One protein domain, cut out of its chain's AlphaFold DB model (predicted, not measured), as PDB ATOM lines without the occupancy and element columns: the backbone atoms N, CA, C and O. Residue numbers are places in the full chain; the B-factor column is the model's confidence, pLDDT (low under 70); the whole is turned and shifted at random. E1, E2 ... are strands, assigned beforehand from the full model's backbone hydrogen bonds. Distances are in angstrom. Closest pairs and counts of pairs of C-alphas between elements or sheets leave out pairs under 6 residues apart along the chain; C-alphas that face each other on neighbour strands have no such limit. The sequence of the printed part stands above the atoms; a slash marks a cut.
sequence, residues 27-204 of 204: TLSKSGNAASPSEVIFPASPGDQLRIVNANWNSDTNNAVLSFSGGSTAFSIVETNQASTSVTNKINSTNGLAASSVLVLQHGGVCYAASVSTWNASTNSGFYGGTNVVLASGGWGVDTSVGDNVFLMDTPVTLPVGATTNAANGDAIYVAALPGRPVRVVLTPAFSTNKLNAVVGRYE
ATOM      1  N   THR A  27     187.258 233.544 285.968       86.44
ATOM      2  CA  THR A  27     187.959 232.541 286.785       86.44
ATOM      3  C   THR A  27     187.261 231.190 286.680       86.44
ATOM      4  O   THR A  27     186.052 231.107 286.888       86.44
ATOM      5  N   LEU A  28     188.017 230.130 286.398       89.38
ATOM      6  CA  LEU A  28     187.552 228.745 286.461       89.38
ATOM      7  C   LEU A  28     188.377 227.968 287.486       89.38
ATOM      8  O   LEU A  28     189.592 228.134 287.560       89.38
ATOM      9  N   SER A  29     187.727 227.077 288.234       87.94
ATOM     10  CA  SER A  29     188.393 226.124 289.122       87.94
ATOM     11  C   SER A  29     187.959 224.700 288.792       87.94
ATOM     12  O   SER A  29     186.782 224.460 288.521       87.94
ATOM     13  N   LYS A  30     188.913 223.767 288.780       89.62
ATOM     14  CA  LYS A  30     188.676 222.339 288.542       89.62
ATOM     15  C   LYS A  30     189.598 221.494 289.418       89.62
ATOM     16  O   LYS A  30     190.744 221.875 289.647       89.62
ATOM     17  N   SER A  31     189.118 220.341 289.868       87.19
ATOM     18  CA  SER A  31     189.948 219.289 290.461       87.19
ATOM     19  C   SER A  31     190.446 218.331 289.381       87.19
ATOM     20  O   SER A  31     189.820 218.207 288.323       87.19
ATOM     21  N   GLY A  32     191.553 217.642 289.651       80.19
ATOM     22  CA  GLY A  32     192.048 216.574 288.791       80.19
ATOM     23  C   GLY A  32     191.075 215.401 288.708       80.19
ATOM     24  O   GLY A  32     190.213 215.217 289.574       80.19
ATOM     25  N   ASN A  33     191.216 214.593 287.662       75.06
ATOM     26  CA  ASN A  33     190.547 213.298 287.584       75.06
ATOM     27  C   ASN A  33     191.064 212.341 288.684       75.06
ATOM     28  O   ASN A  33     192.175 212.459 289.191       75.06
ATOM     29  N   ALA A  34     190.233 211.365 289.062       65.06
ATOM     30  CA  ALA A  34     190.648 210.280 289.959       65.06
ATOM     31  C   ALA A  34     191.504 209.214 289.243       65.06
ATOM     32  O   ALA A  34     192.042 208.314 289.890       65.06
ATOM     33  N   ALA A  35     191.580 209.296 287.911       63.62
ATOM     34  CA  ALA A  35     192.393 208.435 287.071       63.62
ATOM     35  C   ALA A  35     193.858 208.888 287.079       63.62
ATOM     36  O   ALA A  35     194.191 210.003 287.464       63.62
ATOM     37  N   SER A  36     194.738 207.985 286.668       69.69
ATOM     38  CA  SER A  36     196.176 208.186 286.698       69.69
ATOM     39  C   SER A  36     196.701 208.431 285.278       69.69
ATOM     40  O   SER A  36     196.554 207.531 284.450       69.69
ATOM     41  N   PRO A  37     197.310 209.593 284.956       78.25
ATOM     42  CA  PRO A  37     197.728 210.679 285.851       78.25
ATOM     43  C   PRO A  37     196.602 211.643 286.243       78.25
ATOM     44  O   PRO A  37     195.690 211.878 285.452       78.25
ATOM     45  N   SER A  38     196.763 212.283 287.408       91.19
ATOM     46  CA  SER A  38     195.898 213.384 287.836       91.19
ATOM     47  C   SER A  38     196.091 214.606 286.937       91.19
ATOM     48  O   SER A  38     197.148 215.245 286.947       91.19
ATOM     49  N   GLU A  39     195.037 214.975 286.216       94.12
ATOM     50  CA  GLU A  39     195.068 215.995 285.169       94.12
ATOM     51  C   GLU A  39     193.897 216.978 285.269       94.12
ATOM     52  O   GLU A  39     192.756 216.591 285.521       94.12
ATOM     53  N   VAL A  40     194.184 218.256 285.007       95.56
ATOM     54  CA  VAL A  40     193.190 219.307 284.771       95.56
ATOM     55  C   VAL A  40     193.445 219.949 283.414       95.56
ATOM     56  O   VAL A  40     194.556 220.393 283.131       95.56
ATOM     57  N   ILE A  41     192.393 220.063 282.599       95.94
ATOM     58  CA  ILE A  41     192.432 220.813 281.341       95.94
ATOM     59  C   ILE A  41     191.413 221.953 281.378       95.94
ATOM     60  O   ILE A  41     190.209 221.764 281.624       95.94
ATOM     61  N   PHE A  42     191.914 223.151 281.108       96.00
ATOM     62  CA  PHE A  42     191.124 224.343 280.854       96.00
ATOM     63  C   PHE A  42     190.893 224.468 279.344       96.00
ATOM     64  O   PHE A  42     191.868 224.439 278.589       96.00
ATOM     65  N   PRO A  43     189.631 224.574 278.890       95.44
ATOM     66  CA  PRO A  43     189.317 224.650 277.468       95.44
ATOM     67  C   PRO A  43     189.842 225.941 276.841       95.44
ATOM     68  O   PRO A  43     190.076 226.934 277.535       95.44
ATOM     69  N   ALA A  44     189.974 225.943 275.517       94.06
ATOM     70  CA  ALA A  44     190.246 227.164 274.775       94.06
ATOM     71  C   ALA A  44     189.075 228.151 274.922       94.06
ATOM     72  O   ALA A  44     187.909 227.754 274.837       94.06
ATOM     73  N   SER A  45     189.391 229.436 275.100       91.38
ATOM     74  CA  SER A  45     188.427 230.542 275.047       91.38
ATOM     75  C   SER A  45     188.884 231.529 273.972       91.38
ATOM     76  O   SER A  45     189.990 232.051 274.098       91.38
ATOM     77  N   PRO A  46     188.126 231.735 272.880       87.50
ATOM     78  CA  PRO A  46     188.559 232.590 271.779       87.50
ATOM     79  C   PRO A  46     188.910 234.006 272.246       87.50
ATOM     80  O   PRO A  46     188.079 234.675 272.844       87.50
ATOM     81  N   GLY A  47     190.122 234.464 271.931       85.12
ATOM     82  CA  GLY A  47     190.585 235.817 272.257       85.12
ATOM     83  C   GLY A  47     191.233 235.963 273.633       85.12
ATOM     84  O   GLY A  47     192.095 236.823 273.768       85.12
ATOM     85  N   ASP A  48     190.918 235.086 274.587       91.88
ATOM     86  CA  ASP A  48     191.444 235.194 275.950       91.88
ATOM     87  C   ASP A  48     192.787 234.466 276.103       91.88
ATOM     88  O   ASP A  48     192.990 233.360 275.580       91.88
ATOM     89  N   GLN A  49     193.695 235.037 276.889       92.94
ATOM     90  CA  GLN A  49     194.885 234.345 277.376       92.94
ATOM     91  C   GLN A  49     194.574 233.659 278.707       92.94
ATOM     92  O   GLN A  49     194.012 234.265 279.616       92.94
ATOM     93  N   LEU A  50     194.954 232.385 278.849       95.19
ATOM     94  CA  LEU A  50     194.801 231.694 280.125       95.19
ATOM     95  C   LEU A  50     196.063 231.794 280.976       95.19
ATOM     96  O   LEU A  50     197.171 231.471 280.542       95.19
ATOM     97  N   ARG A  51     195.847 232.109 282.245       95.25
ATOM     98  CA  ARG A  51     196.839 232.072 283.305       95.25
ATOM     99  C   ARG A  51     196.411 231.146 284.440       95.25
ATOM    100  O   ARG A  51     195.280 231.221 284.904       95.25
ATOM    101  N   ILE A  52     197.320 230.324 284.952       97.00
ATOM    102  CA  ILE A  52     197.118 229.556 286.186       97.00
ATOM    103  C   ILE A  52     197.592 230.390 287.375       97.00
ATOM    104  O   ILE A  52     198.741 230.825 287.401       97.00
ATOM    105  N   VAL A  53     196.718 230.606 288.357       96.25
ATOM    106  CA  VAL A  53     196.982 231.459 289.538       96.25
ATOM    107  C   VAL A  53     197.037 230.675 290.848       96.25
ATOM    108  O   VAL A  53     197.643 231.119 291.822       96.25
ATOM    109  N   ASN A  54     196.430 229.489 290.872       96.12
ATOM    110  CA  ASN A  54     196.530 228.552 291.983       96.12
ATOM    111  C   ASN A  54     196.602 227.114 291.461       96.12
ATOM    112  O   ASN A  54     195.897 226.749 290.519       96.12
ATOM    113  N   ALA A  55     197.424 226.302 292.119       96.19
ATOM    114  CA  ALA A  55     197.373 224.852 292.028       96.19
ATOM    115  C   ALA A  55     197.564 224.270 293.432       96.19
ATOM    116  O   ALA A  55     198.540 224.590 294.100       96.19
ATOM    117  N   ASN A  56     196.641 223.421 293.870       95.38
ATOM    118  CA  ASN A  56     196.672 222.674 295.121       95.38
ATOM    119  C   ASN A  56     196.756 221.183 294.792       95.38
ATOM    120  O   ASN A  56     195.957 220.670 294.002       95.38
ATOM    121  N   TRP A  57     197.708 220.491 295.409       94.31
ATOM    122  CA  TRP A  57     197.975 219.087 295.146       94.31
ATOM    123  C   TRP A  57     198.283 218.290 296.412       94.31
ATOM    124  O   TRP A  57     198.644 218.823 297.461       94.31
ATOM    125  N   ASN A  58     198.172 216.976 296.267       93.69
ATOM    126  CA  ASN A  58     198.685 215.980 297.184       93.69
ATOM    127  C   ASN A  58     199.559 214.988 296.413       93.69
ATOM    128  O   ASN A  58     199.149 214.508 295.361       93.69
ATOM    129  N   SER A  59     200.737 214.679 296.938       92.19
ATOM    130  CA  SER A  59     201.655 213.688 296.381       92.19
ATOM    131  C   SER A  59     202.304 212.888 297.501       92.19
ATOM    132  O   SER A  59     202.739 213.459 298.498       92.19
ATOM    133  N   ASP A  60     202.427 211.580 297.310       88.38
ATOM    134  CA  ASP A  60     203.198 210.684 298.180       88.38
ATOM    135  C   ASP A  60     204.535 210.255 297.553       88.38
ATOM    136  O   ASP A  60     205.268 209.445 298.120       88.38
ATOM    137  N   THR A  61     204.889 210.823 296.395       89.12
ATOM    138  CA  THR A  61     206.090 210.442 295.646       89.12
ATOM    139  C   THR A  61     207.174 211.508 295.688       89.12
ATOM    140  O   THR A  61     206.969 212.666 295.327       89.12
ATOM    141  N   ASN A  62     208.381 211.100 296.086       90.69
ATOM    142  CA  ASN A  62     209.524 212.003 296.277       90.69
ATOM    143  C   ASN A  62     209.984 212.704 294.991       90.69
ATOM    144  O   ASN A  62     210.614 213.755 295.061       90.69
ATOM    145  N   ASN A  63     209.675 212.139 293.825       91.44
ATOM    146  CA  ASN A  63     210.016 212.683 292.513       91.44
ATOM    147  C   ASN A  63     208.815 213.324 291.803       91.44
ATOM    148  O   ASN A  63     208.832 213.431 290.578       91.44
ATOM    149  N   ALA A  64     207.770 213.717 292.539       93.19
ATOM    150  CA  ALA A  64     206.601 214.307 291.913       93.19
ATOM    151  C   ALA A  64     206.891 215.665 291.276       93.19
ATOM    152  O   ALA A  64     207.603 216.506 291.839       93.19
ATOM    153  N   VAL A  65     206.281 215.883 290.113       95.06
ATOM    154  CA  VAL A  65     206.433 217.081 289.293       95.06
ATOM    155  C   VAL A  65     205.062 217.569 288.846       95.06
ATOM    156  O   VAL A  65     204.263 216.821 288.284       95.06
ATOM    157  N   LEU A  66     204.813 218.858 289.054       95.62
ATOM    158  CA  LEU A  66     203.684 219.559 288.468       95.62
ATOM    159  C   LEU A  66     204.107 220.124 287.109       95.62
ATOM    160  O   LEU A  66     205.087 220.858 287.016       95.62
ATOM    161  N   SER A  67     203.393 219.753 286.054       96.75
ATOM    162  CA  SER A  67     203.703 220.133 284.675       96.75
ATOM    163  C   SER A  67     202.586 220.986 284.093       96.75
ATOM    164  O   SER A  67     201.415 220.622 284.201       96.75
ATOM    165  N   PHE A  68     202.955 222.083 283.443       97.44
ATOM    166  CA  PHE A  68     202.049 223.027 282.797       97.44
ATOM    167  C   PHE A  68     202.370 223.090 281.311       97.44
ATOM    168  O   PHE A  68     203.525 223.308 280.952       97.44
ATOM    169  N   SER A  69     201.369 222.930 280.456       97.56
ATOM    170  CA  SER A  69     201.527 223.135 279.017       97.56
ATOM    171  C   SER A  69     200.342 223.885 278.426       97.56
ATOM    172  O   SER A  69     199.199 223.720 278.859       97.56
ATOM    173  N   GLY A  70     200.622 224.713 277.428       97.12
ATOM    174  CA  GLY A  70     199.656 225.477 276.652       97.12
ATOM    175  C   GLY A  70     199.528 224.912 275.242       97.12
ATOM    176  O   GLY A  70     200.440 224.276 274.715       97.12
ATOM    177  N   GLY A  71     198.375 225.115 274.608       96.00
ATOM    178  CA  GLY A  71     198.222 224.774 273.196       96.00
ATOM    179  C   GLY A  71     199.102 225.673 272.320       96.00
ATOM    180  O   GLY A  71     199.018 226.895 272.408       96.00
ATOM    181  N   SER A  72     199.910 225.080 271.446       93.31
ATOM    182  CA  SER A  72     200.762 225.783 270.481       93.31
ATOM    183  C   SER A  72     200.098 225.846 269.104       93.31
ATOM    184  O   SER A  72     199.738 226.919 268.614       93.31
ATOM    185  N   THR A  73     199.844 224.685 268.507       92.25
ATOM    186  CA  THR A  73     199.246 224.554 267.174       92.25
ATOM    187  C   THR A  73     197.808 224.069 267.287       92.25
ATOM    188  O   THR A  73     197.521 223.139 268.037       92.25
ATOM    189  N   ALA A  74     196.899 224.692 266.538       92.12
ATOM    190  CA  ALA A  74     195.512 224.256 266.432       92.12
ATOM    191  C   ALA A  74     195.288 223.500 265.118       92.12
ATOM    192  O   ALA A  74     195.717 223.942 264.051       92.12
ATOM    193  N   PHE A  75     194.578 222.389 265.217       92.81
ATOM    194  CA  PHE A  75     194.122 221.540 264.132       92.81
ATOM    195  C   PHE A  75     192.608 221.358 264.226       92.81
ATOM    196  O   PHE A  75     191.986 221.663 265.247       92.81
ATOM    197  N   SER A  76     192.028 220.792 263.175       92.38
ATOM    198  CA  SER A  76     190.654 220.303 263.185       92.38
ATOM    199  C   SER A  76     190.593 218.848 262.744       92.38
ATOM    200  O   SER A  76     191.387 218.417 261.902       92.38
ATOM    201  N   ILE A  77     189.637 218.100 263.295       90.94
ATOM    202  CA  ILE A  77     189.266 216.788 262.761       90.94
ATOM    203  C   ILE A  77     188.630 217.004 261.385       90.94
ATOM    204  O   ILE A  77     187.655 217.742 261.258       90.94
ATOM    205  N   VAL A  78     189.181 216.366 260.355       88.31
ATOM    206  CA  VAL A  78     188.639 216.394 258.983       88.31
ATOM    207  C   VAL A  78     187.943 215.089 258.612       88.31
ATOM    208  O   VAL A  78     187.085 215.076 257.738       88.31
ATOM    209  N   GLU A  79     188.274 213.999 259.302       84.50
ATOM    210  CA  GLU A  79     187.631 212.700 259.134       84.50
ATOM    211  C   GLU A  79     187.792 211.879 260.413       84.50
ATOM    212  O   GLU A  79     188.874 211.844 261.010       84.50
ATOM    213  N   THR A  80     186.731 211.172 260.785       77.81
ATOM    214  CA  THR A  80     186.744 210.202 261.877       77.81
ATOM    215  C   THR A  80     186.639 208.810 261.278       77.81
ATOM    216  O   THR A  80     185.632 208.488 260.650       77.81
ATOM    217  N   ASN A  81     187.651 207.965 261.480       67.19
ATOM    218  CA  ASN A  81     187.561 206.558 261.112       67.19
ATOM    219  C   ASN A  81     187.346 205.714 262.377       67.19
ATOM    220  O   ASN A  81     188.267 205.513 263.169       67.19
ATOM    221  N   GLN A  82     186.118 205.224 262.564       57.28
ATOM    222  CA  GLN A  82     185.715 204.390 263.707       57.28
ATOM    223  C   GLN A  82     186.159 202.913 263.584       57.28
ATOM    224  O   GLN A  82     185.604 202.033 264.242       57.28
ATOM    225  N   ALA A  83     187.147 202.591 262.743       50.38
ATOM    226  CA  ALA A  83     187.621 201.218 262.588       50.38
ATOM    227  C   ALA A  83     188.439 200.745 263.813       50.38
ATOM    228  O   ALA A  83     189.626 201.023 263.936       50.38
ATOM    229  N   SER A  84     187.747 200.036 264.715       51.25
ATOM    230  CA  SER A  84     188.174 199.124 265.796       51.25
ATOM    231  C   SER A  84     189.540 199.333 266.484       51.25
ATOM    232  O   SER A  84     190.610 199.174 265.904       51.25
ATOM    233  N   THR A  85     189.477 199.497 267.810       47.31
ATOM    234  CA  THR A  85     190.554 199.468 268.832       47.31
ATOM    235  C   THR A  85     191.592 200.593 268.825       47.31
ATOM    236  O   THR A  85     192.136 200.888 269.887       47.31
ATOM    237  N   SER A  86     191.777 201.296 267.707       52.25
ATOM    238  CA  SER A  86     192.630 202.487 267.617       52.25
ATOM    239  C   SER A  86     191.895 203.557 266.819       52.25
ATOM    240  O   SER A  86     191.820 203.460 265.596       52.25
ATOM    241  N   VAL A  87     191.326 204.564 267.492       55.72
ATOM    242  CA  VAL A  87     190.620 205.659 266.806       55.72
ATOM    243  C   VAL A  87     191.626 206.400 265.925       55.72
ATOM    244  O   VAL A  87     192.442 207.182 266.415       55.72
ATOM    245  N   THR A  88     191.596 206.116 264.622       68.25
ATOM    246  CA  THR A  88     192.414 206.831 263.646       68.25
ATOM    247  C   THR A  88     191.644 208.077 263.258       68.25
ATOM    248  O   THR A  88     190.636 208.017 262.554       68.25
ATOM    249  N   ASN A  89     192.111 209.215 263.754       79.62
ATOM    250  CA  ASN A  89     191.553 210.509 263.395       79.62
ATOM    251  C   ASN A  89     192.378 211.105 262.265       79.62
ATOM    252  O   ASN A  89     193.609 211.040 262.310       79.62
ATOM    253  N   LYS A  90     191.729 211.724 261.280       86.12
ATOM    254  CA  LYS A  90     192.441 212.612 260.363       86.12
ATOM    255  C   LYS A  90     192.358 214.035 260.864       86.12
ATOM    256  O   LYS A  90     191.263 214.557 261.068       86.12
ATOM    257  N   ILE A  91     193.514 214.667 260.994       88.44
ATOM    258  CA  ILE A  91     193.621 216.105 261.234       88.44
ATOM    259  C   ILE A  91     194.138 216.828 259.994       88.44
ATOM    260  O   ILE A  91     194.780 216.236 259.128       88.44
ATOM    261  N   ASN A  92     193.870 218.123 259.906       86.19
ATOM    262  CA  ASN A  92     194.186 218.947 258.739       86.19
ATOM    263  C   ASN A  92     195.691 219.200 258.474       86.19
ATOM    264  O   ASN A  92     196.017 219.786 257.443       86.19
ATOM    265  N   SER A  93     196.620 218.807 259.358       83.25
ATOM    266  CA  SER A  93     198.064 219.053 259.181       83.25
ATOM    267  C   SER A  93     198.957 218.126 260.021       83.25
ATOM    268  O   SER A  93     198.519 217.588 261.033       83.25
ATOM    269  N   THR A  94     200.225 217.967 259.614       79.06
ATOM    270  CA  THR A  94     201.292 217.281 260.372       79.06
ATOM    271  C   THR A  94     202.177 218.226 261.186       79.06
ATOM    272  O   THR A  94     203.053 217.759 261.915       79.06
ATOM    273  N   ASN A  95     202.036 219.545 261.017       81.88
ATOM    274  CA  ASN A  95     203.053 220.491 261.474       81.88
ATOM    275  C   ASN A  95     203.253 220.431 262.999       81.88
ATOM    276  O   ASN A  95     202.327 220.692 263.763       81.88
ATOM    277  N   GLY A  96     204.474 220.111 263.430       81.69
ATOM    278  CA  GLY A  96     204.851 220.028 264.841       81.69
ATOM    279  C   GLY A  96     204.488 218.714 265.541       81.69
ATOM    280  O   GLY A  96     204.815 218.568 266.717       81.69
ATOM    281  N   LEU A  97     203.855 217.749 264.862       87.81
ATOM    282  CA  LEU A  97     203.613 216.432 265.455       87.81
ATOM    283  C   LEU A  97     204.932 215.690 265.676       87.81
ATOM    284  O   LEU A  97     205.756 215.572 264.768       87.81
ATOM    285  N   ALA A  98     205.084 215.135 266.871       90.81
ATOM    286  CA  ALA A  98     206.122 214.177 267.193       90.81
ATOM    287  C   ALA A  98     205.527 213.010 267.991       90.81
ATOM    288  O   ALA A  98     204.428 213.091 268.547       90.81
ATOM    289  N   ALA A  99     206.262 211.901 268.055       89.25
ATOM    290  CA  ALA A  99     205.863 210.779 268.891       89.25
ATOM    291  C   ALA A  99     205.865 211.231 270.357       89.25
ATOM    292  O   ALA A  99     206.750 211.970 270.783       89.25
ATOM    293  N   SER A 100     204.881 210.776 271.132       91.31
ATOM    294  CA  SER A 100     204.631 211.190 272.521       91.31
ATOM    295  C   SER A 100     204.200 212.650 272.722       91.31
ATOM    296  O   SER A 100     203.936 213.034 273.862       91.31
ATOM    297  N   SER A 101     204.060 213.458 271.663       93.19
ATOM    298  CA  SER A 101     203.413 214.768 271.782       93.19
ATOM    299  C   SER A 101     201.982 214.607 272.283       93.19
ATOM    300  O   SER A 101     201.294 213.653 271.923       93.19
ATOM    301  N   VAL A 102     201.516 215.544 273.107       94.62
ATOM    302  CA  VAL A 102     200.152 215.515 273.643       94.62
ATOM    303  C   VAL A 102     199.236 216.337 272.747       94.62
ATOM    304  O   VAL A 102     199.518 217.502 272.465       94.62
ATOM    305  N   LEU A 103     198.123 215.732 272.337       95.50
ATOM    306  CA  LEU A 103     197.015 216.397 271.668       95.50
ATOM    307  C   LEU A 103     195.831 216.513 272.626       95.50
ATOM    308  O   LEU A 103     195.407 215.519 273.220       95.50
ATOM    309  N   VAL A 104     195.269 217.713 272.732       96.38
ATOM    310  CA  VAL A 104     194.026 217.980 273.458       96.38
ATOM    311  C   VAL A 104     192.891 218.162 272.459       96.38
ATOM    312  O   VAL A 104     192.875 219.136 271.712       96.38
ATOM    313  N   LEU A 105     191.934 217.240 272.465       95.50
ATOM    314  CA  LEU A 105     190.650 217.371 271.782       95.50
ATOM    315  C   LEU A 105     189.709 218.220 272.636       95.50
ATOM    316  O   LEU A 105     189.585 217.974 273.835       95.50
ATOM    317  N   GLN A 106     189.006 219.170 272.026       95.25
ATOM    318  CA  GLN A 106     187.865 219.851 272.631       95.25
ATOM    319  C   GLN A 106     186.587 219.435 271.901       95.25
ATOM    320  O   GLN A 106     186.347 219.869 270.776       95.25
ATOM    321  N   HIS A 107     185.772 218.612 272.562       92.00
ATOM    322  CA  HIS A 107     184.547 218.025 272.020       92.00
ATOM    323  C   HIS A 107     183.408 218.157 273.036       92.00
ATOM    324  O   HIS A 107     183.599 217.911 274.227       92.00
ATOM    325  N   GLY A 108     182.227 218.605 272.593       88.38
ATOM    326  CA  GLY A 108     181.053 218.749 273.469       88.38
ATOM    327  C   GLY A 108     181.260 219.666 274.689       88.38
ATOM    328  O   GLY A 108     180.604 219.492 275.710       88.38
ATOM    329  N   GLY A 109     182.199 220.619 274.621       86.38
ATOM    330  CA  GLY A 109     182.561 221.492 275.749       86.38
ATOM    331  C   GLY A 109     183.499 220.856 276.788       86.38
ATOM    332  O   GLY A 109     183.830 221.498 277.786       86.38
ATOM    333  N   VAL A 110     183.959 219.628 276.548       90.44
ATOM    334  CA  VAL A 110     184.905 218.891 277.392       90.44
ATOM    335  C   VAL A 110     186.243 218.760 276.665       90.44
ATOM    336  O   VAL A 110     186.304 218.792 275.435       90.44
ATOM    337  N   CYS A 111     187.329 218.655 277.429       94.00
ATOM    338  CA  CYS A 111     188.666 218.451 276.889       94.00
ATOM    339  C   CYS A 111     189.180 217.051 277.212       94.00
ATOM    340  O   CYS A 111     189.044 216.599 278.349       94.00
ATOM    341  N   TYR A 112     189.825 216.423 276.234       92.75
ATOM    342  CA  TYR A 112     190.393 215.083 276.330       92.75
ATOM    343  C   TYR A 112     191.838 215.129 275.846       92.75
ATOM    344  O   TYR A 112     192.096 215.565 274.725       92.75
ATOM    345  N   ALA A 113     192.789 214.700 276.671       93.12
ATOM    346  CA  ALA A 113     194.187 214.594 276.268       93.12
ATOM    347  C   ALA A 113     194.524 213.162 275.848       93.12
ATOM    348  O   ALA A 113     194.117 212.203 276.494       93.12
ATOM    349  N   ALA A 114     195.316 213.028 274.791       91.94
ATOM    350  CA  ALA A 114     195.936 211.769 274.403       91.94
ATOM    351  C   ALA A 114     197.322 212.039 273.819       91.94
ATOM    352  O   ALA A 114     197.556 213.081 273.203       91.94
ATOM    353  N   SER A 115     198.251 211.108 274.007       91.94
ATOM    354  CA  SER A 115     199.556 211.183 273.356       91.94
ATOM    355  C   SER A 115     199.500 210.597 271.948       91.94
ATOM    356  O   SER A 115     198.774 209.641 271.673       91.94
ATOM    357  N   VAL A 116     200.290 211.169 271.045       91.44
ATOM    358  CA  VAL A 116     200.497 210.651 269.693       91.44
ATOM    359  C   VAL A 116     201.392 209.420 269.772       91.44
ATOM    360  O   VAL A 116     202.524 209.500 270.250       91.44
ATOM    361  N   SER A 117     200.905 208.285 269.275       89.81
ATOM    362  CA  SER A 117     201.718 207.083 269.091       89.81
ATOM    363  C   SER A 117     202.482 207.166 267.772       89.81
ATOM    364  O   SER A 117     203.706 207.067 267.753       89.81
ATOM    365  N   THR A 118     201.765 207.368 266.665       87.31
ATOM    366  CA  THR A 118     202.322 207.505 265.312       87.31
ATOM    367  C   THR A 118     201.419 208.394 264.454       87.31
ATOM    368  O   THR A 118     200.269 208.665 264.804       87.31
ATOM    369  N   TRP A 119     201.927 208.868 263.318       87.69
ATOM    370  CA  TRP A 119     201.131 209.584 262.326       87.69
ATOM    371  C   TRP A 119     201.619 209.260 260.919       87.69
ATOM    372  O   TRP A 119     202.778 208.898 260.712       87.69
ATOM    373  N   ASN A 120     200.724 209.395 259.948       80.81
ATOM    374  CA  ASN A 120     201.054 209.261 258.541       80.81
ATOM    375  C   ASN A 120     200.383 210.388 257.754       80.81
ATOM    376  O   ASN A 120     199.153 210.510 257.748       80.81
ATOM    377  N   ALA A 121     201.203 211.209 257.099       71.81
ATOM    378  CA  ALA A 121     200.724 212.226 256.177       71.81
ATOM    379  C   ALA A 121     200.068 211.528 254.981       71.81
ATOM    380  O   ALA A 121     200.730 210.786 254.257       71.81
ATOM    381  N   SER A 122     198.772 211.749 254.744       65.25
ATOM    382  CA  SER A 122     198.184 211.267 253.498       65.25
ATOM    383  C   SER A 122     198.755 212.096 252.348       65.25
ATOM    384  O   SER A 122     198.747 213.325 252.409       65.25
ATOM    385  N   THR A 123     199.195 211.440 251.279       57.81
ATOM    386  CA  THR A 123     199.640 212.103 250.045       57.81
ATOM    387  C   THR A 123     198.480 212.626 249.192       57.81
ATOM    388  O   THR A 123     198.716 213.165 248.114       57.81
ATOM    389  N   ASN A 124     197.228 212.465 249.634       56.84
ATOM    390  CA  ASN A 124     196.063 212.936 248.891       56.84
ATOM    391  C   ASN A 124     195.905 214.451 249.044       56.84
ATOM    392  O   ASN A 124     195.634 214.957 250.130       56.84
ATOM    393  N   SER A 125     196.018 215.170 247.932       50.75
ATOM    394  CA  SER A 125     195.591 216.559 247.806       50.75
ATOM    395  C   SER A 125     194.078 216.603 247.530       50.75
ATOM    396  O   SER A 125     193.603 216.074 246.529       50.75
ATOM    397  N   GLY A 126     193.286 217.195 248.431       55.06
ATOM    398  CA  GLY A 126     191.829 217.332 248.275       55.06
ATOM    399  C   GLY A 126     191.079 217.440 249.606       55.06
ATOM    400  O   GLY A 126     191.701 217.493 250.660       55.06
ATOM    401  N   PHE A 127     189.739 217.436 249.570       45.38
ATOM    402  CA  PHE A 127     188.872 217.480 250.768       45.38
ATOM    403  C   PHE A 127     189.118 216.305 251.739       45.38
ATOM    404  O   PHE A 127     188.924 216.443 252.940       45.38
ATOM    405  N   TYR A 128     189.607 215.173 251.218       51.44
ATOM    406  CA  TYR A 128     190.020 213.983 251.979       51.44
ATOM    407  C   TYR A 128     191.517 213.965 252.338       51.44
ATOM    408  O   TYR A 128     192.032 212.953 252.823       51.44
ATOM    409  N   GLY A 129     192.233 215.051 252.040       64.50
ATOM    410  CA  GLY A 129     193.627 215.237 252.409       64.50
ATOM    411  C   GLY A 129     193.751 215.549 253.894       64.50
ATOM    412  O   GLY A 129     193.075 216.432 254.417       64.50
ATOM    413  N   GLY A 130     194.612 214.814 254.587       75.94
ATOM    414  CA  GLY A 130     194.842 215.008 256.012       75.94
ATOM    415  C   GLY A 130     195.966 214.134 256.546       75.94
ATOM    416  O   GLY A 130     196.632 213.397 255.820       75.94
ATOM    417  N   THR A 131     196.182 214.220 257.847       83.00
ATOM    418  CA  THR A 131     197.153 213.410 258.576       83.00
ATOM    419  C   THR A 131     196.407 212.397 259.406       83.00
ATOM    420  O   THR A 131     195.689 212.787 260.322       83.00
ATOM    421  N   ASN A 132     196.597 211.111 259.116       84.19
ATOM    422  CA  ASN A 132     196.116 210.054 259.996       84.19
ATOM    423  C   ASN A 132     196.960 210.083 261.268       84.19
ATOM    424  O   ASN A 132     198.177 209.911 261.195       84.19
ATOM    425  N   VAL A 133     196.325 210.292 262.413       86.62
ATOM    426  CA  VAL A 133     196.973 210.263 263.721       86.62
ATOM    427  C   VAL A 133     196.489 209.034 264.467       86.62
ATOM    428  O   VAL A 133     195.287 208.825 264.637       86.62
ATOM    429  N   VAL A 134     197.450 208.239 264.924       86.38
ATOM    430  CA  VAL A 134     197.230 207.124 265.836       86.38
ATOM    431  C   VAL A 134     197.617 207.602 267.225       86.38
ATOM    432  O   VAL A 134     198.764 207.975 267.482       86.38
ATOM    433  N   LEU A 135     196.644 207.605 268.125       88.12
ATOM    434  CA  LEU A 135     196.848 207.956 269.525       88.12
ATOM    435  C   LEU A 135     197.313 206.724 270.309       88.12
ATOM    436  O   LEU A 135     197.089 205.589 269.888       88.12
ATOM    437  N   ALA A 136     197.972 206.939 271.445       86.31
ATOM    438  CA  ALA A 136     198.299 205.862 272.372       86.31
ATOM    439  C   ALA A 136     197.034 205.115 272.837       86.31
ATOM    440  O   ALA A 136     195.917 205.625 272.713       86.31
ATOM    441  N   SER A 137     197.217 203.898 273.364       76.88
ATOM    442  CA  SER A 137     196.117 203.022 273.797       76.88
ATOM    443  C   SER A 137     195.081 203.769 274.647       76.88
ATOM    444  O   SER A 137     195.441 204.478 275.585       76.88
ATOM    445  N   GLY A 138     193.802 203.620 274.293       74.62
ATOM    446  CA  GLY A 138     192.676 204.348 274.891       74.62
ATOM    447  C   GLY A 138     192.285 205.638 274.158       74.62
ATOM    448  O   GLY A 138     191.136 206.063 274.265       74.62
ATOM    449  N   GLY A 139     193.181 206.221 273.352       85.19
ATOM    450  CA  GLY A 139     192.924 207.447 272.591       85.19
ATOM    451  C   GLY A 139     192.346 208.566 273.460       85.19
ATOM    452  O   GLY A 139     192.713 208.714 274.622       85.19
ATOM    453  N   TRP A 140     191.411 209.342 272.909       88.00
ATOM    454  CA  TRP A 140     190.642 210.318 273.692       88.00
ATOM    455  C   TRP A 140     189.489 209.693 274.495       88.00
ATOM    456  O   TRP A 140     188.864 210.387 275.290       88.00
ATOM    457  N   GLY A 141     189.190 208.402 274.295       85.50
ATOM    458  CA  GLY A 141     188.094 207.708 274.980       85.50
ATOM    459  C   GLY A 141     186.692 208.230 274.644       85.50
ATOM    460  O   GLY A 141     185.754 207.969 275.393       85.50
ATOM    461  N   VAL A 142     186.548 208.981 273.548       86.75
ATOM    462  CA  VAL A 142     185.290 209.572 273.079       86.75
ATOM    463  C   VAL A 142     185.248 209.557 271.553       86.75
ATOM    464  O   VAL A 142     186.296 209.634 270.901       86.75
ATOM    465  N   ASP A 143     184.044 209.463 270.994       85.19
ATOM    466  CA  ASP A 143     183.826 209.629 269.561       85.19
ATOM    467  C   ASP A 143     184.107 211.076 269.147       85.19
ATOM    468  O   ASP A 143     183.702 212.026 269.817       85.19
ATOM    469  N   THR A 144     184.798 211.245 268.025       87.62
ATOM    470  CA  THR A 144     185.113 212.558 267.460       87.62
ATOM    471  C   THR A 144     184.203 212.887 266.290       87.62
ATOM    472  O   THR A 144     183.707 212.008 265.582       87.62
ATOM    473  N   SER A 145     184.015 214.177 266.050       88.44
ATOM    474  CA  SER A 145     183.249 214.719 264.935       88.44
ATOM    475  C   SER A 145     184.122 215.610 264.061       88.44
ATOM    476  O   SER A 145     185.024 216.300 264.535       88.44
ATOM    477  N   VAL A 146     183.829 215.628 262.759       88.50
ATOM    478  CA  VAL A 146     184.463 216.570 261.831       88.50
ATOM    479  C   VAL A 146     184.213 218.000 262.313       88.50
ATOM    480  O   VAL A 146     183.085 218.366 262.636       88.50
ATOM    481  N   GLY A 147     185.272 218.805 262.352       90.31
ATOM    482  CA  GLY A 147     185.253 220.171 262.871       90.31
ATOM    483  C   GLY A 147     185.631 220.300 264.348       90.31
ATOM    484  O   GLY A 147     185.844 221.427 264.797       90.31
ATOM    485  N   ASP A 148     185.778 219.199 265.091       92.56
ATOM    486  CA  ASP A 148     186.299 219.265 266.458       92.56
ATOM    487  C   ASP A 148     187.698 219.888 266.478       92.56
ATOM    488  O   ASP A 148     188.550 219.591 265.633       92.56
ATOM    489  N   ASN A 149     187.937 220.737 267.477       94.50
ATOM    490  CA  ASN A 149     189.224 221.397 267.647       94.50
ATOM    491  C   ASN A 149     190.201 220.460 268.353       94.50
ATOM    492  O   ASN A 149     189.895 219.906 269.411       94.50
ATOM    493  N   VAL A 150     191.403 220.347 267.798       95.19
ATOM    494  CA  VAL A 150     192.501 219.578 268.383       95.19
ATOM    495  C   VAL A 150     193.697 220.499 268.550       95.19
ATOM    496  O   VAL A 150     194.074 221.206 267.623       95.19
ATOM    497  N   PHE A 151     194.319 220.496 269.719       96.19
ATOM    498  CA  PHE A 151     195.446 221.368 270.024       96.19
ATOM    499  C   PHE A 151     196.683 220.544 270.351       96.19
ATOM    500  O   PHE A 151     196.648 219.692 271.236       96.19
ATOM    501  N   LEU A 152     197.782 220.820 269.655       96.38
ATOM    502  CA  LEU A 152     199.104 220.345 270.041       96.38
ATOM    503  C   LEU A 152     199.569 221.110 271.270       96.38
ATOM    504  O   LEU A 152     199.619 222.337 271.243       96.38
ATOM    505  N   MET A 153     199.922 220.395 272.329       96.69
ATOM    506  CA  MET A 153     200.476 221.008 273.529       96.69
ATOM    507  C   MET A 153     201.968 221.286 273.343       96.69
ATOM    508  O   MET A 153     202.682 220.494 272.726       96.69
ATOM    509  N   ASP A 154     202.431 222.415 273.866       95.12
ATOM    510  CA  ASP A 154     203.849 222.754 273.926       95.12
ATOM    511  C   ASP A 154     204.629 221.879 274.927       95.12
ATOM    512  O   ASP A 154     204.079 221.041 275.654       95.12
ATOM    513  N   THR A 155     205.952 222.058 274.922       93.81
ATOM    514  CA  THR A 155     206.839 221.434 275.904       93.81
ATOM    515  C   THR A 155     206.457 221.911 277.306       93.81
ATOM    516  O   THR A 155     206.485 223.119 277.549       93.81
ATOM    517  N   PRO A 156     206.158 220.998 278.247       95.25
ATOM    518  CA  PRO A 156     205.715 221.405 279.567       95.25
ATOM    519  C   PRO A 156     206.776 222.186 280.347       95.25
ATOM    520  O   PRO A 156     207.937 221.780 280.430       95.25
ATOM    521  N   VAL A 157     206.343 223.256 281.008       96.69
ATOM    522  CA  VAL A 157     207.087 223.906 282.090       96.69
ATOM    523  C   VAL A 157     206.831 223.120 283.370       96.69
ATOM    524  O   VAL A 157     205.689 222.779 283.675       96.69
ATOM    525  N   THR A 158     207.886 222.810 284.119       95.94
ATOM    526  CA  THR A 158     207.801 221.900 285.266       95.94
ATOM    527  C   THR A 158     208.178 222.575 286.577       95.94
ATOM    528  O   THR A 158     209.079 223.408 286.636       95.94
ATOM    529  N   LEU A 159     207.484 222.180 287.640       94.06
ATOM    530  CA  LEU A 159     207.767 222.539 289.020       94.06
ATOM    531  C   LEU A 159     207.944 221.242 289.824       94.06
ATOM    532  O   LEU A 159     206.977 220.490 289.975       94.06
ATOM    533  N   PRO A 160     209.146 220.947 290.341       94.75
ATOM    534  CA  PRO A 160     209.338 219.845 291.276       94.75
ATOM    535  C   PRO A 160     208.551 220.106 292.564       94.75
ATOM    536  O   PRO A 160     208.676 221.180 293.151       94.75
ATOM    537  N   VAL A 161     207.750 219.136 293.005       93.50
ATOM    538  CA  VAL A 161     206.902 219.277 294.204       93.50
ATOM    539  C   VAL A 161     207.162 218.215 295.273       93.50
ATOM    540  O   VAL A 161     206.912 218.475 296.446       93.50
ATOM    541  N   GLY A 162     207.706 217.052 294.900       91.44
ATOM    542  CA  GLY A 162     208.038 215.976 295.839       91.44
ATOM    543  C   GLY A 162     206.829 215.381 296.577       91.44
ATOM    544  O   GLY A 162     205.677 215.568 296.179       91.44
ATOM    545  N   ALA A 163     207.097 214.628 297.647       92.12
ATOM    546  CA  ALA A 163     206.063 214.004 298.471       92.12
ATOM    547  C   ALA A 163     205.534 215.022 299.488       92.12
ATOM    548  O   ALA A 163     206.164 215.282 300.514       92.12
ATOM    549  N   THR A 164     204.408 215.656 299.176       92.50
ATOM    550  CA  THR A 164     203.810 216.689 300.018       92.50
ATOM    551  C   THR A 164     202.345 216.938 299.664       92.50
ATOM    552  O   THR A 164     201.905 216.703 298.536       92.50
ATOM    553  N   THR A 165     201.604 217.500 300.617       93.31
ATOM    554  CA  THR A 165     200.347 218.205 300.355       93.31
ATOM    555  C   THR A 165     200.627 219.700 300.423       93.31
ATOM    556  O   THR A 165     201.015 220.203 301.477       93.31
ATOM    557  N   ASN A 166     200.463 220.420 299.315       93.75
ATOM    558  CA  ASN A 166     200.790 221.845 299.272       93.75
ATOM    559  C   ASN A 166     199.989 222.585 298.190       93.75
ATOM    560  O   ASN A 166     199.256 221.982 297.403       93.75
ATOM    561  N   ALA A 167     200.130 223.908 298.155       93.31
ATOM    562  CA  ALA A 167     199.582 224.748 297.110       93.31
ATOM    563  C   ALA A 167     200.581 225.821 296.667       93.31
ATOM    564  O   ALA A 167     201.226 226.475 297.485       93.31
ATOM    565  N   ALA A 168     200.638 226.055 295.361       93.50
ATOM    566  CA  ALA A 168     201.248 227.236 294.777       93.50
ATOM    567  C   ALA A 168     200.157 228.289 294.555       93.50
ATOM    568  O   ALA A 168     199.071 227.973 294.063       93.50
ATOM    569  N   ASN A 169     200.452 229.534 294.924       93.56
ATOM    570  CA  ASN A 169     199.573 230.689 294.768       93.56
ATOM    571  C   ASN A 169     200.392 231.867 294.251       93.56
ATOM    572  O   ASN A 169     201.505 232.089 294.727       93.56
ATOM    573  N   GLY A 170     199.834 232.648 293.334       89.25
ATOM    574  CA  GLY A 170     200.452 233.895 292.902       89.25
ATOM    575  C   GLY A 170     199.662 234.588 291.806       89.25
ATOM    576  O   GLY A 170     198.643 234.079 291.334       89.25
ATOM    577  N   ASP A 171     200.172 235.737 291.370       84.25
ATOM    578  CA  ASP A 171     199.557 236.497 290.283       84.25
ATOM    579  C   ASP A 171     199.617 235.751 288.950       84.25
ATOM    580  O   ASP A 171     198.729 235.963 288.139       84.25
ATOM    581  N   ALA A 172     200.632 234.900 288.730       88.38
ATOM    582  CA  ALA A 172     200.780 233.909 287.653       88.38
ATOM    583  C   ALA A 172     201.758 232.811 288.096       88.38
ATOM    584  O   ALA A 172     202.944 233.077 288.267       88.38
ATOM    585  N   ILE A 173     201.291 231.572 288.211       94.12
ATOM    586  CA  ILE A 173     202.159 230.386 288.320       94.12
ATOM    587  C   ILE A 173     202.593 229.938 286.921       94.12
ATOM    588  O   ILE A 173     203.732 229.534 286.711       94.12
ATOM    589  N   TYR A 174     201.676 230.031 285.958       96.25
ATOM    590  CA  TYR A 174     201.922 229.751 284.548       96.25
ATOM    591  C   TYR A 174     201.037 230.652 283.686       96.25
ATOM    592  O   TYR A 174     199.889 230.916 284.045       96.25
ATOM    593  N   VAL A 175     201.551 231.093 282.540       95.19
ATOM    594  CA  VAL A 175     200.802 231.846 281.527       95.19
ATOM    595  C   VAL A 175     200.937 231.099 280.207       95.19
ATOM    596  O   VAL A 175     202.052 230.792 279.788       95.19
ATOM    597  N   ALA A 176     199.812 230.805 279.557       94.69
ATOM    598  CA  ALA A 176     199.820 230.195 278.235       94.69
ATOM    599  C   ALA A 176     200.523 231.118 277.235       94.69
ATOM    600  O   ALA A 176     200.222 232.310 277.169       94.69
ATOM    601  N   ALA A 177     201.427 230.568 276.425       93.44
ATOM    602  CA  ALA A 177     202.195 231.363 275.467       93.44
ATOM    603  C   ALA A 177     201.309 232.057 274.416       93.44
ATOM    604  O   ALA A 177     201.644 233.144 273.951       93.44
ATOM    605  N   LEU A 178     200.183 231.436 274.049       93.25
ATOM    606  CA  LEU A 178     199.269 231.927 273.020       93.25
ATOM    607  C   LEU A 178     197.839 232.078 273.569       93.25
ATOM    608  O   LEU A 178     197.371 231.189 274.287       93.25
ATOM    609  N   PRO A 179     197.116 233.154 273.202       93.38
ATOM    610  CA  PRO A 179     195.700 233.305 273.523       93.38
ATOM    611  C   PRO A 179     194.837 232.345 272.695       93.38
ATOM    612  O   PRO A 179     195.245 231.863 271.633       93.38
ATOM    613  N   GLY A 180     193.613 232.068 273.148       92.25
ATOM    614  CA  GLY A 180     192.685 231.206 272.414       92.25
ATOM    615  C   GLY A 180     193.088 229.733 272.387       92.25
ATOM    616  O   GLY A 180     192.769 229.024 271.427       92.25
ATOM    617  N   ARG A 181     193.839 229.275 273.391       94.75
ATOM    618  CA  ARG A 181     194.392 227.916 273.469       94.75
ATOM    619  C   ARG A 181     194.081 227.275 274.820       94.75
ATOM    620  O   ARG A 181     193.948 227.994 275.812       94.75
ATOM    621  N   PRO A 182     193.932 225.941 274.876       96.25
ATOM    622  CA  PRO A 182     193.742 225.256 276.141       96.25
ATOM    623  C   PRO A 182     195.037 225.266 276.958       96.25
ATOM    624  O   PRO A 182     196.134 225.426 276.417       96.25
ATOM    625  N   VAL A 183     194.903 225.018 278.257       97.38
ATOM    626  CA  VAL A 183     196.035 224.754 279.153       97.38
ATOM    627  C   VAL A 183     195.783 223.468 279.904       97.38
ATOM    628  O   VAL A 183     194.679 223.216 280.392       97.38
ATOM    629  N   ARG A 184     196.835 222.673 280.020       97.06
ATOM    630  CA  ARG A 184     196.852 221.389 280.699       97.06
ATOM    631  C   ARG A 184     197.795 221.464 281.889       97.06
ATOM    632  O   ARG A 184     198.927 221.929 281.767       97.06
ATOM    633  N   VAL A 185     197.322 220.979 283.030       97.25
ATOM    634  CA  VAL A 185     198.088 220.865 284.270       97.25
ATOM    635  C   VAL A 185     198.063 219.415 284.713       97.25
ATOM    636  O   VAL A 185     196.988 218.833 284.853       97.25
ATOM    637  N   VAL A 186     199.237 218.824 284.913       95.94
ATOM    638  CA  VAL A 186     199.377 217.398 285.233       95.94
ATOM    639  C   VAL A 186     200.324 217.217 286.396       95.94
ATOM    640  O   VAL A 186     201.408 217.797 286.409       95.94
ATOM    641  N   LEU A 187     199.934 216.369 287.340       95.06
ATOM    642  CA  LEU A 187     200.821 215.887 288.386       95.06
ATOM    643  C   LEU A 187     201.367 214.511 287.993       95.06
ATOM    644  O   LEU A 187     200.605 213.571 287.766       95.06
ATOM    645  N   THR A 188     202.688 214.402 287.900       92.75
ATOM    646  CA  THR A 188     203.407 213.150 287.638       92.75
ATOM    647  C   THR A 188     204.259 212.764 288.852       92.75
ATOM    648  O   THR A 188     204.591 213.647 289.639       92.75
ATOM    649  N   PRO A 189     204.631 211.480 289.035       91.00
ATOM    650  CA  PRO A 189     204.216 210.314 288.255       91.00
ATOM    651  C   PRO A 189     202.719 210.012 288.384       91.00
ATOM    652  O   PRO A 189     202.038 210.461 289.306       91.00
ATOM    653  N   ALA A 190     202.215 209.257 287.415       86.00
ATOM    654  CA  ALA A 190     200.833 208.830 287.355       86.00
ATOM    655  C   ALA A 190     200.575 207.747 288.424       86.00
ATOM    656  O   ALA A 190     200.636 206.551 288.126       86.00
ATOM    657  N   PHE A 191     200.188 208.159 289.635       85.69
ATOM    658  CA  PHE A 191     199.648 207.268 290.667       85.69
ATOM    659  C   PHE A 191     198.320 207.781 291.218       85.69
ATOM    660  O   PHE A 191     198.091 208.982 291.287       85.69
ATOM    661  N   SER A 192     197.452 206.866 291.662       82.31
ATOM    662  CA  SER A 192     196.146 207.200 292.258       82.31
ATOM    663  C   SER A 192     196.249 207.983 293.574       82.31
ATOM    664  O   SER A 192     195.266 208.572 294.028       82.31
ATOM    665  N   THR A 193     197.427 207.987 294.192       84.56
ATOM    666  CA  THR A 193     197.785 208.733 295.402       84.56
ATOM    667  C   THR A 193     198.203 210.177 295.113       84.56
ATOM    668  O   THR A 193     198.025 211.045 295.970       84.56
ATOM    669  N   ASN A 194     198.657 210.458 293.887       90.06
ATOM    670  CA  ASN A 194     199.007 211.788 293.407       90.06
ATOM    671  C   ASN A 194     197.760 212.474 292.832       90.06
ATOM    672  O   ASN A 194     197.200 212.025 291.834       90.06
ATOM    673  N   LYS A 195     197.317 213.573 293.449       92.12
ATOM    674  CA  LYS A 195     196.063 214.255 293.104       92.12
ATOM    675  C   LYS A 195     196.219 215.766 293.013       92.12
ATOM    676  O   LYS A 195     196.836 216.392 293.867       92.12
ATOM    677  N   LEU A 196     195.569 216.359 292.019       94.25
ATOM    678  CA  LEU A 196     195.278 217.787 291.947       94.25
ATOM    679  C   LEU A 196     193.946 218.027 292.655       94.25
ATOM    680  O   LEU A 196     192.888 217.658 292.149       94.25
ATOM    681  N   ASN A 197     193.993 218.644 293.828       93.19
ATOM    682  CA  ASN A 197     192.797 218.919 294.618       93.19
ATOM    683  C   ASN A 197     191.995 220.069 294.002       93.19
ATOM    684  O   ASN A 197     190.774 220.002 293.903       93.19
ATOM    685  N   ALA A 198     192.696 221.114 293.559       94.38
ATOM    686  CA  ALA A 198     192.116 222.245 292.856       94.38
ATOM    687  C   ALA A 198     193.180 222.927 291.995       94.38
ATOM    688  O   ALA A 198     194.320 223.092 292.417       94.38
ATOM    689  N   VAL A 199     192.799 223.365 290.806       96.81
ATOM    690  CA  VAL A 199     193.586 224.262 289.963       96.81
ATOM    691  C   VAL A 199     192.677 225.408 289.563       96.81
ATOM    692  O   VAL A 199     191.510 225.182 289.234       96.81
ATOM    693  N   VAL A 200     193.190 226.634 289.609       96.81
ATOM    694  CA  VAL A 200     192.436 227.847 289.284       96.81
ATOM    695  C   VAL A 200     193.110 228.565 288.125       96.81
ATOM    696  O   VAL A 200     194.273 228.967 288.220       96.81
ATOM    697  N   GLY A 201     192.355 228.733 287.043       95.75
ATOM    698  CA  GLY A 201     192.743 229.488 285.860       95.75
ATOM    699  C   GLY A 201     191.957 230.793 285.745       95.75
ATOM    700  O   GLY A 201     190.769 230.831 286.070       95.75
ATOM    701  N   ARG A 202     192.607 231.853 285.267       95.44
ATOM    702  CA  ARG A 202     191.996 233.126 284.877       95.44
ATOM    703  C   ARG A 202     192.156 233.322 283.377       95.44
ATOM    704  O   ARG A 202     193.266 233.199 282.868       95.44
ATOM    705  N   TYR A 203     191.044 233.583 282.708       93.38
ATOM    706  CA  TYR A 203     190.997 234.027 281.321       93.38
ATOM    707  C   TYR A 203     190.998 235.555 281.320       93.38
ATOM    708  O   TYR A 203     190.189 236.159 282.039       93.38
ATOM    709  N   GLU A 204     191.938 236.127 280.571       89.44
ATOM    710  CA  GLU A 204     192.258 237.558 280.484       89.44
ATOM    711  C   GLU A 204     192.192 238.057 279.038       89.44
ATOM    712  O   GLU A 204     192.624 237.294 278.142       89.44
TER     713      GLU A 204
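This is residues 27 to 204 of the 204 residues of an uncharacterized protein of Verrucomicrobia subdivision 3 bacterium (UniProt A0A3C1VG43). Two lobes lie end to end: a small closed barrel of six strands, E4, E5, E8, E7, E6 and E9, and a two-layer sandwich, in which the sheet E1 E13 E3 E11 covers a layer made by E2, E12, E10 and the first residues of E4. The long, bent E4 runs from the sandwich into the barrel and belongs to both. The printed part has 178 residues, with 13 strands, E1 to E13 in order, and no named helix; it is all strand, and its neighbour strands are antiparallel. It is compact, with a radius of gyration of the C-alphas of 16.5 A, yet only just elongated, spanning 51 by 34 by 25 A.

The N and O pairs named here are within hydrogen-bond range. Begin at E1, residues 27 to 30, an edge strand antiparallel to E13, residues 195 to 203: N 28 and O 201 are 2.9 A apart. E2, residues 38 to 42, is antiparallel to E12, residues 183 to 188, with N 40 to O 185 at 2.9 A; its closest C-alpha pair to E13 is Ser 38 and Lys 195, 5.3 A. E3, residues 50 to 59, has neighbours E13, N 56 to O 198 at 2.8 A, and E11, residues 164 to 175, N 57 to O 166 at 2.9 A. E4, residues 65 to 81, is staggered: E12, N 67 to O 186 at 2.8 A, and E5, residues 88 to 91, N 78 to O 90 at 2.8 A, lie on one side; E9, residues 149 to 153, N 75 to O 150 at 2.7 A, and E10, residues 157 to 160, N 66 to O 159 at 2.9 A, lie on the other side. E6, residues 102 to 107, E7, residues 110 to 121, and E8, residues 131 to 135, form a meander, each strand the antiparallel neighbour of the one before. With E5 before it or E9 after it, this meander makes a Greek key, four strands whose first and fourth are also antiparallel neighbours: N 91 and O 131 are 3.0 A apart, N 104 and O 151 2.8 A.

Find C-alpha 27 at (187.959, 232.541, 286.785), where E1 begins. E3 runs 25.2 A and bends by 60 degrees at residue 53. E4 leaves (206.433, 217.081, 289.293), bends by 99 degrees at residue 78, and ends 35.5 A away. E7, 27.3 A, and E11, 24.1 A, bend at residues 117 and 171. E13 runs 23.6 A to C-alpha 203 at (190.997, 234.027, 281.321).

The C-alphas farthest apart, Gly 126 and Thr 164, are 53.1 A apart. The printed part has no cut, and E8 to E9 is the long link. Confidence is under 70 at residues 34 to 36, 81 to 88 and 122 to 129.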